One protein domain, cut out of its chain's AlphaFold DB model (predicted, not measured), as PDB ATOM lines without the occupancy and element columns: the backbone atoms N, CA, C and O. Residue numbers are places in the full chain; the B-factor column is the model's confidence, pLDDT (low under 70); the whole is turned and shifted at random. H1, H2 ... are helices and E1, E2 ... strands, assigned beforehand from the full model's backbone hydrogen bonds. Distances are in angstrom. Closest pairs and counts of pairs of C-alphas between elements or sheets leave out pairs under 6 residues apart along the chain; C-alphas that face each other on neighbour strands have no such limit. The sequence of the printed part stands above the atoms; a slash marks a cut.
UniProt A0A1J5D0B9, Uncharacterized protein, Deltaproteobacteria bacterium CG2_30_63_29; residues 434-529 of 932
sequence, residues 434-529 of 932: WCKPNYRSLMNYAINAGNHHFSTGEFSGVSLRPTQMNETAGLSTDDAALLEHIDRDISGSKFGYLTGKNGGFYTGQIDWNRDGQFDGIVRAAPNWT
ATOM      1  N   TRP A 434     315.316 -78.258  18.727       53.78
ATOM      2  CA  TRP A 434     315.970 -79.392  19.380       53.78
ATOM      3  C   TRP A 434     315.651 -79.593  20.862       53.78
ATOM      4  O   TRP A 434     316.012 -80.620  21.419       53.78
ATOM      5  N   CYS A 435     314.962 -78.656  21.506       61.25
ATOM      6  CA  CYS A 435     314.574 -78.766  22.906       61.25
ATOM      7  C   CYS A 435     313.136 -79.250  23.109       61.25
ATOM      8  O   CYS A 435     312.667 -79.238  24.248       61.25
ATOM      9  N   LYS A 436     312.412 -79.624  22.042       68.94
ATOM     10  CA  LYS A 436     311.059 -80.198  22.119       68.94
ATOM     11  C   LYS A 436     311.116 -81.728  21.986       68.94
ATOM     12  O   LYS A 436     311.869 -82.235  21.153       68.94
ATOM     13  N   PRO A 437     310.300 -82.483  22.744       72.31
ATOM     14  CA  PRO A 437     310.340 -83.942  22.710       72.31
ATOM     15  C   PRO A 437     309.875 -84.496  21.362       72.31
ATOM     16  O   PRO A 437     310.331 -85.553  20.964       72.31
ATOM     17  N   ASN A 438     309.033 -83.765  20.625       71.50
ATOM     18  CA  ASN A 438     308.525 -84.168  19.312       71.50
ATOM     19  C   ASN A 438     309.342 -83.635  18.114       71.50
ATOM     20  O   ASN A 438     308.878 -83.739  16.980       71.50
ATOM     21  N   TYR A 439     310.515 -83.027  18.334       69.50
ATOM     22  CA  TYR A 439     311.330 -82.495  17.239       69.50
ATOM     23  C   TYR A 439     312.164 -83.592  16.575       69.50
ATOM     24  O   TYR A 439     313.153 -84.051  17.150       69.50
ATOM     25  N   ARG A 440     311.766 -83.972  15.353       69.06
ATOM     26  CA  ARG A 440     312.440 -84.957  14.491       69.06
ATOM     27  C   ARG A 440     313.754 -84.392  13.953       69.06
ATOM     28  O   ARG A 440     313.754 -83.670  12.962       69.06
ATOM     29  N   SER A 441     314.868 -84.692  14.612       69.44
ATOM     30  CA  SER A 441     316.199 -84.326  14.125       69.44
ATOM     31  C   SER A 441     317.288 -85.052  14.898       69.44
ATOM     32  O   SER A 441     317.213 -85.103  16.124       69.44
ATOM     33  N   LEU A 442     318.348 -85.467  14.192       70.19
ATOM     34  CA  LEU A 442     319.653 -85.861  14.749       70.19
ATOM     35  C   LEU A 442     320.249 -84.801  15.689       70.19
ATOM     36  O   LEU A 442     321.034 -85.114  16.581       70.19
ATOM     37  N   MET A 443     319.833 -83.544  15.521       71.25
ATOM     38  CA  MET A 443     320.266 -82.414  16.334       71.25
ATOM     39  C   MET A 443     319.483 -82.270  17.654       71.25
ATOM     40  O   MET A 443     319.688 -81.297  18.371       71.25
ATOM     41  N   ASN A 444     318.569 -83.192  17.990       69.44
ATOM     42  CA  ASN A 444     317.774 -83.159  19.225       69.44
ATOM     43  C   ASN A 444     318.516 -83.778  20.426       69.44
ATOM     44  O   ASN A 444     318.363 -84.960  20.722       69.44
ATOM     45  N   TYR A 445     319.258 -82.956  21.172       61.12
ATOM     46  CA  TYR A 445     320.027 -83.380  22.353       61.12
ATOM     47  C   TYR A 445     319.194 -83.900  23.536       61.12
ATOM     48  O   TYR A 445     319.743 -84.477  24.482       61.12
ATOM     49  N   ALA A 446     317.887 -83.630  23.555       57.25
ATOM     50  CA  ALA A 446     317.052 -83.919  24.714       57.25
ATOM     51  C   ALA A 446     316.646 -85.403  24.797       57.25
ATOM     52  O   ALA A 446     316.198 -85.872  25.846       57.25
ATOM     53  N   ILE A 447     316.852 -86.164  23.722       64.38
ATOM     54  CA  ILE A 447     316.612 -87.603  23.694       64.38
ATOM     55  C   ILE A 447     317.931 -88.292  24.024       64.38
ATOM     56  O   ILE A 447     318.856 -88.325  23.227       64.38
ATOM     57  N   ASN A 448     318.036 -88.828  25.238       55.97
ATOM     58  CA  ASN A 448     319.156 -89.670  25.653       55.97
ATOM     59  C   ASN A 448     318.596 -91.013  26.134       55.97
ATOM     60  O   ASN A 448     318.636 -91.352  27.317       55.97
ATOM     61  N   ALA A 449     317.964 -91.732  25.204       46.62
ATOM     62  CA  ALA A 449     317.607 -93.132  25.375       46.62
ATOM     63  C   ALA A 449     318.745 -93.969  24.785       46.62
ATOM     64  O   ALA A 449     319.238 -93.642  23.706       46.62
ATOM     65  N   GLY A 450     319.173 -95.013  25.504       45.94
ATOM     66  CA  GLY A 450     320.419 -95.768  25.303       45.94
ATOM     67  C   GLY A 450     320.548 -96.554  23.996       45.94
ATOM     68  O   GLY A 450     320.728 -97.764  24.050       45.94
ATOM     69  N   ASN A 451     320.432 -95.858  22.864       45.69
ATOM     70  CA  ASN A 451     320.938 -96.152  21.523       45.69
ATOM     71  C   ASN A 451     320.463 -95.113  20.488       45.69
ATOM     72  O   ASN A 451     321.009 -95.093  19.392       45.69
ATOM     73  N   HIS A 452     319.512 -94.222  20.792       51.22
ATOM     74  CA  HIS A 452     319.006 -93.192  19.872       51.22
ATOM     75  C   HIS A 452     319.099 -91.839  20.574       51.22
ATOM     76  O   HIS A 452     318.228 -91.476  21.353       51.22
ATOM     77  N   HIS A 453     320.201 -91.116  20.372       63.59
ATOM     78  CA  HIS A 453     320.439 -89.826  21.032       63.59
ATOM     79  C   HIS A 453     319.681 -88.674  20.337       63.59
ATOM     80  O   HIS A 453     320.181 -87.556  20.279       63.59
ATOM     81  N   PHE A 454     318.548 -88.980  19.697       63.19
ATOM     82  CA  PHE A 454     317.781 -88.074  18.844       63.19
ATOM     83  C   PHE A 454     316.431 -88.697  18.441       63.19
ATOM     84  O   PHE A 454     316.256 -89.911  18.544       63.19
ATOM     85  N   SER A 455     315.497 -87.873  17.948       63.31
ATOM     86  CA  SER A 455     314.174 -88.324  17.481       63.31
ATOM     87  C   SER A 455     314.256 -88.777  16.028       63.31
ATOM     88  O   SER A 455     314.697 -88.015  15.166       63.31
ATOM     89  N   THR A 456     313.760 -89.977  15.743       59.66
ATOM     90  CA  THR A 456     313.580 -90.516  14.385       59.66
ATOM     91  C   THR A 456     312.235 -90.125  13.767       59.66
ATOM     92  O   THR A 456     311.959 -90.446  12.612       59.66
ATOM     93  N   GLY A 457     311.404 -89.368  14.489       59.53
ATOM     94  CA  GLY A 457     310.062 -88.968  14.058       59.53
ATOM     95  C   GLY A 457     308.956 -89.826  14.664       59.53
ATOM     96  O   GLY A 457     307.819 -89.774  14.204       59.53
ATOM     97  N   GLU A 458     309.258 -90.568  15.724       67.94
ATOM     98  CA  GLU A 458     308.320 -91.375  16.508       67.94
ATOM     99  C   GLU A 458     307.123 -90.571  17.062       67.94
ATOM    100  O   GLU A 458     306.073 -91.135  17.359       67.94
ATOM    101  N   PHE A 459     307.261 -89.245  17.158       69.19
ATOM    102  CA  PHE A 459     306.222 -88.307  17.592       69.19
ATOM    103  C   PHE A 459     305.656 -87.465  16.439       69.19
ATOM    104  O   PHE A 459     305.009 -86.437  16.669       69.19
ATOM    105  N   SER A 460     305.913 -87.869  15.191       61.06
ATOM    106  CA  SER A 460     305.413 -87.180  14.002       61.06
ATOM    107  C   SER A 460     303.886 -87.067  14.051       61.06
ATOM    108  O   SER A 460     303.171 -88.022  14.353       61.06
ATOM    109  N   GLY A 461     303.373 -85.860  13.805       64.06
ATOM    110  CA  GLY A 461     301.942 -85.550  13.881       64.06
ATOM    111  C   GLY A 461     301.425 -85.140  15.267       64.06
ATOM    112  O   GLY A 461     300.289 -84.671  15.366       64.06
ATOM    113  N   VAL A 462     302.235 -85.227  16.329       73.25
ATOM    114  CA  VAL A 462     301.865 -84.690  17.647       73.25
ATOM    115  C   VAL A 462     302.070 -83.174  17.663       73.25
ATOM    116  O   VAL A 462     303.189 -82.680  17.539       73.25
ATOM    117  N   SER A 463     300.983 -82.418  17.844       72.50
ATOM    118  CA  SER A 463     301.023 -80.955  17.986       72.50
ATOM    119  C   SER A 463     301.118 -80.573  19.465       72.50
ATOM    120  O   SER A 463     300.171 -80.781  20.224       72.50
ATOM    121  N   LEU A 464     302.252 -80.000  19.870       72.50
ATOM    122  CA  LEU A 464     302.472 -79.494  21.226       72.50
ATOM    123  C   LEU A 464     302.207 -77.995  21.258       72.50
ATOM    124  O   LEU A 464     303.113 -77.220  21.003       72.50
ATOM    125  N   ARG A 465     300.964 -77.601  21.552       68.44
ATOM    126  CA  ARG A 465     300.554 -76.192  21.626       68.44
ATOM    127  C   ARG A 465     300.681 -75.681  23.056       68.44
ATOM    128  O   ARG A 465     299.829 -76.053  23.863       68.44
ATOM    129  N   PRO A 466     301.615 -74.776  23.393       68.06
ATOM    130  CA  PRO A 466     301.860 -74.386  24.784       68.06
ATOM    131  C   PRO A 466     300.651 -73.797  25.529       68.06
ATOM    132  O   PRO A 466     300.546 -73.891  26.750       68.06
ATOM    133  N   THR A 467     299.686 -73.226  24.802       65.19
ATOM    134  CA  THR A 467     298.427 -72.703  25.365       65.19
ATOM    135  C   THR A 467     297.325 -73.751  25.542       65.19
ATOM    136  O   THR A 467     296.309 -73.457  26.178       65.19
ATOM    137  N   GLN A 468     297.484 -74.938  24.953       74.62
ATOM    138  CA  GLN A 468     296.496 -76.019  24.907       74.62
ATOM    139  C   GLN A 468     297.165 -77.405  24.968       74.62
ATOM    140  O   GLN A 468     296.826 -78.305  24.197       74.62
ATOM    141  N   MET A 469     298.117 -77.583  25.880       80.19
ATOM    142  CA  MET A 469     298.828 -78.846  26.069       80.19
ATOM    143  C   MET A 469     297.885 -79.896  26.656       80.19
ATOM    144  O   MET A 469     297.199 -79.629  27.639       80.19
ATOM    145  N   ASN A 470     297.833 -81.089  26.068       88.56
ATOM    146  CA  ASN A 470     296.967 -82.165  26.545       88.56
ATOM    147  C   ASN A 470     297.766 -83.151  27.404       88.56
ATOM    148  O   ASN A 470     298.526 -83.959  26.871       88.56
ATOM    149  N   GLU A 471     297.590 -83.102  28.723       90.75
ATOM    150  CA  GLU A 471     298.317 -83.984  29.651       90.75
ATOM    151  C   GLU A 471     297.766 -85.406  29.653       90.75
ATOM    152  O   GLU A 471     298.493 -86.361  29.912       90.75
ATOM    153  N   THR A 472     296.487 -85.571  29.309       91.62
ATOM    154  CA  THR A 472     295.871 -86.896  29.203       91.62
ATOM    155  C   THR A 472     296.346 -87.642  27.955       91.62
ATOM    156  O   THR A 472     296.509 -88.858  28.006       91.62
ATOM    157  N   ALA A 473     296.561 -86.934  26.842       89.50
ATOM    158  CA  ALA A 473     297.069 -87.530  25.607       89.50
ATOM    159  C   ALA A 473     298.603 -87.611  25.562       89.50
ATOM    160  O   ALA A 473     299.128 -88.479  24.869       89.50
ATOM    161  N   GLY A 474     299.313 -86.710  26.254       90.06
ATOM    162  CA  GLY A 474     300.775 -86.652  26.244       90.06
ATOM    163  C   GLY A 474     301.333 -86.584  24.821       90.06
ATOM    164  O   GLY A 474     300.968 -85.700  24.047       90.06
ATOM    165  N   LEU A 475     302.190 -87.546  24.474       86.75
ATOM    166  CA  LEU A 475     302.743 -87.723  23.124       86.75
ATOM    167  C   LEU A 475     301.995 -88.759  22.277       86.75
ATOM    168  O   LEU A 475     302.507 -89.223  21.267       86.75
ATOM    169  N   SER A 476     300.770 -89.114  22.664       88.12
ATOM    170  CA  SER A 476     299.942 -90.109  21.969       88.12
ATOM    171  C   SER A 476     300.593 -91.497  21.857       88.12
ATOM    172  O   SER A 476     300.296 -92.246  20.931       88.12
ATOM    173  N   THR A 477     301.451 -91.851  22.815       86.75
ATOM    174  CA  THR A 477     302.090 -93.168  22.939       86.75
ATOM    175  C   THR A 477     302.156 -93.581  24.406       86.75
ATOM    176  O   THR A 477     302.211 -92.721  25.282       86.75
ATOM    177  N   ASP A 478     302.139 -94.883  24.677       88.69
ATOM    178  CA  ASP A 478     302.419 -95.505  25.974       88.69
ATOM    179  C   ASP A 478     303.687 -96.385  25.937       88.69
ATOM    180  O   ASP A 478     303.981 -97.098  26.901       88.69
ATOM    181  N   ASP A 479     304.462 -96.314  24.848       86.25
ATOM    182  CA  ASP A 479     305.698 -97.075  24.681       86.25
ATOM    183  C   ASP A 479     306.771 -96.606  25.672       86.25
ATOM    184  O   ASP A 479     307.177 -95.440  25.696       86.25
ATOM    185  N   ALA A 480     307.264 -97.545  26.481       83.62
ATOM    186  CA  ALA A 480     308.322 -97.294  27.445       83.62
ATOM    187  C   ALA A 480     309.612 -96.792  26.786       83.62
ATOM    188  O   ALA A 480     310.220 -95.857  27.304       83.62
ATOM    189  N   ALA A 481     309.992 -97.335  25.623       76.62
ATOM    190  CA  ALA A 481     311.204 -96.917  24.919       76.62
ATOM    191  C   ALA A 481     311.140 -95.440  24.487       76.62
ATOM    192  O   ALA A 481     312.168 -94.765  24.423       76.62
ATOM    193  N   LEU A 482     309.928 -94.929  24.244       78.06
ATOM    194  CA  LEU A 482     309.687 -93.547  23.835       78.06
ATOM    195  C   LEU A 482     309.422 -92.604  25.011       78.06
ATOM    196  O   LEU A 482     309.683 -91.417  24.893       78.06
ATOM    197  N   LEU A 483     308.911 -93.076  26.149       84.44
ATOM    198  CA  LEU A 483     308.582 -92.196  27.282       84.44
ATOM    199  C   LEU A 483     309.675 -92.119  28.354       84.44
ATOM    200  O   LEU A 483     309.721 -91.139  29.102       84.44
ATOM    201  N   GLU A 484     310.592 -93.087  28.412       83.25
ATOM    202  CA  GLU A 484     311.676 -93.101  29.404       83.25
ATOM    203  C   GLU A 484     312.590 -91.865  29.333       83.25
ATOM    204  O   GLU A 484     313.066 -91.398  30.366       83.25
ATOM    205  N   HIS A 485     312.808 -91.278  28.151       75.25
ATOM    206  CA  HIS A 485     313.648 -90.078  28.012       75.25
ATOM    207  C   HIS A 485     312.963 -88.782  28.484       75.25
ATOM    208  O   HIS A 485     313.619 -87.745  28.619       75.25
ATOM    209  N   ILE A 486     311.652 -88.837  28.723       79.69
ATOM    210  CA  ILE A 486     310.818 -87.709  29.152       79.69
ATOM    211  C   ILE A 486     310.561 -87.776  30.653       79.69
ATOM    212  O   ILE A 486     310.496 -86.754  31.337       79.69
ATOM    213  N   ASP A 487     310.471 -88.994  31.171       82.12
ATOM    214  CA  ASP A 487     310.059 -89.287  32.529       82.12
ATOM    215  C   ASP A 487     311.072 -88.850  33.593       82.12
ATOM    216  O   ASP A 487     312.221 -89.287  33.613       82.12
ATOM    217  N   ARG A 488     310.623 -88.020  34.536       77.12
ATOM    218  CA  ARG A 488     311.405 -87.532  35.680       77.12
ATOM    219  C   ARG A 488     311.963 -88.650  36.557       77.12
ATOM    220  O   ARG A 488     312.974 -88.437  37.224       77.12
ATOM    221  N   ASP A 489     311.317 -89.814  36.580       77.00
ATOM    222  CA  ASP A 489     311.763 -90.947  37.394       77.00
ATOM    223  C   ASP A 489     312.926 -91.738  36.752       77.00
ATOM    224  O   ASP A 489     313.481 -92.635  37.394       77.00
ATOM    225  N   ILE A 490     313.337 -91.410  35.517       75.44
ATOM    226  CA  ILE A 490     314.438 -92.065  34.795       75.44
ATOM    227  C   ILE A 490     315.722 -91.236  34.886       75.44
ATOM    228  O   ILE A 490     315.764 -90.059  34.537       75.44
ATOM    229  N   SER A 491     316.823 -91.875  35.295       60.88
ATOM    230  CA  SER A 491     318.114 -91.225  35.582       60.88
ATOM    231  C   SER A 491     318.807 -90.539  34.397       60.88
ATOM    232  O   SER A 491     319.798 -89.845  34.604       60.88
ATOM    233  N   GLY A 492     318.332 -90.771  33.171       60.84
ATOM    234  CA  GLY A 492     318.850 -90.173  31.936       60.84
ATOM    235  C   GLY A 492     317.921 -89.138  31.295       60.84
ATOM    236  O   GLY A 492     318.340 -88.473  30.348       60.84
ATOM    237  N   SER A 493     316.695 -88.981  31.810       71.06
ATOM    238  CA  SER A 493     315.704 -88.065  31.242       71.06
ATOM    239  C   SER A 493     316.185 -86.622  31.314       71.06
ATOM    240  O   SER A 493     316.623 -86.137  32.361       71.06
ATOM    241  N   LYS A 494     316.108 -85.931  30.176       67.94
ATOM    242  CA  LYS A 494     316.466 -84.516  30.074       67.94
ATOM    243  C   LYS A 494     315.272 -83.624  30.404       67.94
ATOM    244  O   LYS A 494     315.437 -82.613  31.076       67.94
ATOM    245  N   PHE A 495     314.068 -84.024  30.011       72.38
ATOM    246  CA  PHE A 495     312.861 -83.207  30.147       72.38
ATOM    247  C   PHE A 495     312.272 -83.160  31.561       72.38
ATOM    248  O   PHE A 495     311.722 -82.130  31.971       72.38
ATOM    249  N   GLY A 496     312.375 -84.271  32.293       73.25
ATOM    250  CA  GLY A 496     311.954 -84.366  33.685       73.25
ATOM    251  C   GLY A 496     310.459 -84.125  33.931       73.25
ATOM    252  O   GLY A 496     310.111 -83.556  34.967       73.25
ATOM    253  N   TYR A 497     309.571 -84.529  33.018       80.50
ATOM    254  CA  TYR A 497     308.122 -84.476  33.259       80.50
ATOM    255  C   TYR A 497     307.660 -85.688  34.064       80.50
ATOM    256  O   TYR A 497     308.176 -86.791  33.898       80.50
ATOM    257  N   LEU A 498     306.657 -85.511  34.924       84.75
ATOM    258  CA  LEU A 498     305.990 -86.657  35.534       84.75
ATOM    259  C   LEU A 498     305.175 -87.380  34.450       84.75
ATOM    260  O   LEU A 498     304.376 -86.762  33.750       84.75
ATOM    261  N   THR A 499     305.373 -88.689  34.322       90.25
ATOM    262  CA  THR A 499     304.637 -89.530  33.369       90.25
ATOM    263  C   THR A 499     303.682 -90.470  34.094       90.25
ATOM    264  O   THR A 499     303.958 -90.968  35.191       90.25
ATOM    265  N   GLY A 500     302.503 -90.685  33.513       90.56
ATOM    266  CA  GLY A 500     301.476 -91.534  34.100       90.56
ATOM    267  C   GLY A 500     301.900 -92.995  34.070       90.56
ATOM    268  O   GLY A 500     302.296 -93.501  33.023       90.56
ATOM    269  N   LYS A 501     301.805 -93.683  35.217       91.25
ATOM    270  CA  LYS A 501     302.115 -95.113  35.335       91.25
ATOM    271  C   LYS A 501     301.039 -95.872  36.104       91.25
ATOM    272  O   LYS A 501     300.586 -95.428  37.159       91.25
ATOM    273  N   ASN A 502     300.686 -97.065  35.632       89.38
ATOM    274  CA  ASN A 502     299.821 -98.008  36.338       89.38
ATOM    275  C   ASN A 502     300.519 -99.369  36.451       89.38
ATOM    276  O   ASN A 502     300.848 -99.996  35.449       89.38
ATOM    277  N   GLY A 503     300.793 -99.819  37.678       85.62
ATOM    278  CA  GLY A 503     301.526-101.071  37.908       85.62
ATOM    279  C   GLY A 503     302.956-101.083  37.348       85.62
ATOM    280  O   GLY A 503     303.488-102.160  37.107       85.62
ATOM    281  N   GLY A 504     303.566 -99.908  37.138       82.81
ATOM    282  CA  GLY A 504     304.904 -99.755  36.550       82.81
ATOM    283  C   GLY A 504     304.928 -99.569  35.029       82.81
ATOM    284  O   GLY A 504     305.993 -99.297  34.493       82.81
ATOM    285  N   PHE A 505     303.781 -99.660  34.350       88.31
ATOM    286  CA  PHE A 505     303.657 -99.437  32.906       88.31
ATOM    287  C   PHE A 505     303.163 -98.025  32.614       88.31
ATOM    288  O   PHE A 505     302.282 -97.543  33.332       88.31
ATOM    289  N   TYR A 506     303.697 -97.388  31.572       92.19
ATOM    290  CA  TYR A 506     303.261 -96.059  31.155       92.19
ATOM    291  C   TYR A 506     301.801 -96.070  30.678       92.19
ATOM    292  O   TYR A 506     301.325 -97.046  30.105       92.19
ATOM    293  N   THR A 507     301.076 -94.984  30.946       92.31
ATOM    294  CA  THR A 507     299.685 -94.769  30.505       92.31
ATOM    295  C   THR A 507     299.570 -93.710  29.408       92.31
ATOM    296  O   THR A 507     298.460 -93.367  29.008       92.31
ATOM    297  N   GLY A 508     300.703 -93.153  28.965       90.19
ATOM    298  CA  GLY A 508     300.797 -92.085  27.967       90.19
ATOM    299  C   GLY A 508     300.524 -90.669  28.481       90.19
ATOM    300  O   GLY A 508     300.734 -89.704  27.752       90.19
ATOM    301  N   GLN A 509     300.102 -90.518  29.740       93.81
ATOM    302  CA  GLN A 509     299.873 -89.202  30.338       93.81
ATOM    303  C   GLN A 509     301.202 -88.513  30.669       93.81
ATOM    304  O   GLN A 509     302.131 -89.162  31.156       93.81
ATOM    305  N   ILE A 510     301.280 -87.201  30.451       91.00
ATOM    306  CA  ILE A 510     302.464 -86.379  30.731       91.00
ATOM    307  C   ILE A 510     301.998 -85.107  31.436       91.00
ATOM    308  O   ILE A 510     301.186 -84.373  30.885       91.00
ATOM    309  N   ASP A 511     302.507 -84.848  32.638       86.75
ATOM    310  CA  ASP A 511     302.279 -83.617  33.409       86.75
ATOM    311  C   ASP A 511     303.135 -82.498  32.809       86.75
ATOM    312  O   ASP A 511     304.261 -82.237  33.243       86.75
ATOM    313  N   TRP A 512     302.636 -81.897  31.728       81.31
ATOM    314  CA  TRP A 512     303.345 -80.876  30.967       81.31
ATOM    315  C   TRP A 512     303.619 -79.634  31.809       81.31
ATOM    316  O   TRP A 512     304.672 -79.006  31.673       81.31
ATOM    317  N   ASN A 513     302.683 -79.241  32.673       75.12
ATOM    318  CA  ASN A 513     302.837 -78.013  33.444       75.12
ATOM    319  C   ASN A 513     303.663 -78.224  34.733       75.12
ATOM    320  O   ASN A 513     304.000 -77.234  35.389       75.12
ATOM    321  N   ARG A 514     304.030 -79.468  35.073       77.44
ATOM    322  CA  ARG A 514     304.812 -79.874  36.255       77.44
ATOM    323  C   ARG A 514     304.135 -79.496  37.573       77.44
ATOM    324  O   ARG A 514     304.780 -79.000  38.498       77.44
ATOM    325  N   ASP A 515     302.817 -79.623  37.641       73.25
ATOM    326  CA  ASP A 515     302.040 -79.324  38.846       73.25
ATOM    327  C   ASP A 515     301.759 -80.547  39.735       73.25
ATOM    328  O   ASP A 515     301.211 -80.419  40.840       73.25
ATOM    329  N   GLY A 516     302.188 -81.723  39.277       77.38
ATOM    330  CA  GLY A 516     302.016 -83.007  39.935       77.38
ATOM    331  C   GLY A 516     300.673 -83.682  39.649       77.38
ATOM    332  O   GLY A 516     300.357 -84.675  40.314       77.38
ATOM    333  N   GLN A 517     299.861 -83.164  38.725       80.88
ATOM    334  CA  GLN A 517     298.579 -83.728  38.299       80.88
ATOM    335  C   GLN A 517     298.567 -84.004  36.793       80.88
ATOM    336  O   GLN A 517     299.340 -83.447  36.033       80.88
ATOM    337  N   PHE A 518     297.676 -84.907  36.375       88.00
ATOM    338  CA  PHE A 518     297.338 -85.091  34.966       88.00
ATOM    339  C   PHE A 518     295.948 -84.511  34.744       88.00
ATOM    340  O   PHE A 518     294.937 -85.156  35.050       88.00
ATOM    341  N   ASP A 519     295.903 -83.283  34.261       84.69
ATOM    342  CA  ASP A 519     294.681 -82.600  33.884       84.69
ATOM    343  C   ASP A 519     294.318 -82.910  32.411       84.69
ATOM    344  O   ASP A 519     294.894 -83.768  31.735       84.69
ATOM    345  N   GLY A 520     293.264 -82.267  31.903       87.00
ATOM    346  CA  GLY A 520     292.892 -82.364  30.491       87.00
ATOM    347  C   GLY A 520     293.788 -81.472  29.636       87.00
ATOM    348  O   GLY A 520     294.883 -81.853  29.234       87.00
ATOM    349  N   ILE A 521     293.290 -80.268  29.355       85.19
ATOM    350  CA  ILE A 521     294.033 -79.237  28.633       85.19
ATOM    351  C   ILE A 521     294.622 -78.255  29.641       85.19
ATOM    352  O   ILE A 521     293.881 -77.618  30.392       85.19
ATOM    353  N   VAL A 522     295.940 -78.117  29.616       75.00
ATOM    354  CA  VAL A 522     296.712 -77.200  30.452       75.00
ATOM    355  C   VAL A 522     297.505 -76.225  29.598       75.00
ATOM    356  O   VAL A 522     297.569 -76.323  28.371       75.00
ATOM    357  N   ARG A 523     298.146 -75.280  30.277       69.75
ATOM    358  CA  ARG A 523     299.158 -74.417  29.684       69.75
ATOM    359  C   ARG A 523     300.514 -74.841  30.210       69.75
ATOM    360  O   ARG A 523     300.666 -74.990  31.423       69.75
ATOM    361  N   ALA A 524     301.441 -75.093  29.302       69.62
ATOM    362  CA  ALA A 524     302.772 -75.558  29.638       69.62
ATOM    363  C   ALA A 524     303.740 -75.345  28.479       69.62
ATOM    364  O   ALA A 524     303.358 -75.461  27.320       69.62
ATOM    365  N   ALA A 525     305.012 -75.115  28.789       68.50
ATOM    366  CA  ALA A 525     306.067 -75.185  27.790       68.50
ATOM    367  C   ALA A 525     306.537 -76.647  27.657       68.50
ATOM    368  O   ALA A 525     306.889 -77.237  28.678       68.50
ATOM    369  N   PRO A 526     306.567 -77.235  26.443       69.62
ATOM    370  CA  PRO A 526     307.004 -78.614  26.224       69.62
ATOM    371  C   PRO A 526     308.531 -78.773  26.201       69.62
ATOM    372  O   PRO A 526     309.031 -79.772  25.697       69.62
ATOM    373  N   ASN A 527     309.302 -77.814  26.707       66.56
ATOM    374  CA  ASN A 527     310.744 -77.774  26.501       66.56
ATOM    375  C   ASN A 527     311.574 -78.417  27.620       66.56
ATOM    376  O   ASN A 527     311.154 -78.560  28.776       66.56
ATOM    377  N   TRP A 528     312.790 -78.795  27.233       59.16
ATOM    378  CA  TRP A 528     313.905 -79.047  28.133       59.16
ATOM    379  C   TRP A 528     314.397 -77.721  28.740       59.16
ATOM    380  O   TRP A 528     314.387 -76.687  28.082       59.16
ATOM    381  N   THR A 529     314.794 -77.728  30.007       50.41
ATOM    382  CA  THR A 529     315.142 -76.537  30.805       50.41
ATOM    383  C   THR A 529     316.648 -76.324  30.987       50.41
ATOM    384  O   THR A 529     317.042 -75.395  31.688       50.41
TER     385      THR A 529
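Overview. This is residues 434 to 529 of the 932 residues of an uncharacterized protein of Deltaproteobacteria bacterium CG2_30_63_29 (UniProt A0A1J5D0B9). Little regular structure is here: a compact body made mostly of loops, with one small hairpin, E1 and E2, and a very short helix, H1, near E2. The printed part has 96 residues, of which the named elements, in the order H1, E1, E2, hold only 16; the class is mixed, the sheet E1 - E2 antiparallel. It is compact, with a radius of gyration of the C-alphas of 12.0 A, spanning 31 by 31 by 23 A.

Along the chain. Find C-alpha 498 at (305.990, -86.657, 35.534); E1 runs from there to residue 502. E2, residues 505 to 511, covers 15.9 A and ends at (302.279, -83.617, 33.409). H1 is residues 480 to 483, 5.1 A.

Arrangement. In the hairpin, look for N 500 and O 509, 2.8 A apart, within hydrogen-bond range. The closest C-alphas of H1 and E2, Ala 480 and Tyr 506, are 6.4 A apart. H1 is too short for an O i to N i+4 pair; its one O i to N i+3 pair is within range.

Size, cuts and confidence. The printed part has no cut. The link H1 to E1 is long. Mean pLDDT of the printed part is 74.5; residues 444 to 461 are among those under 70.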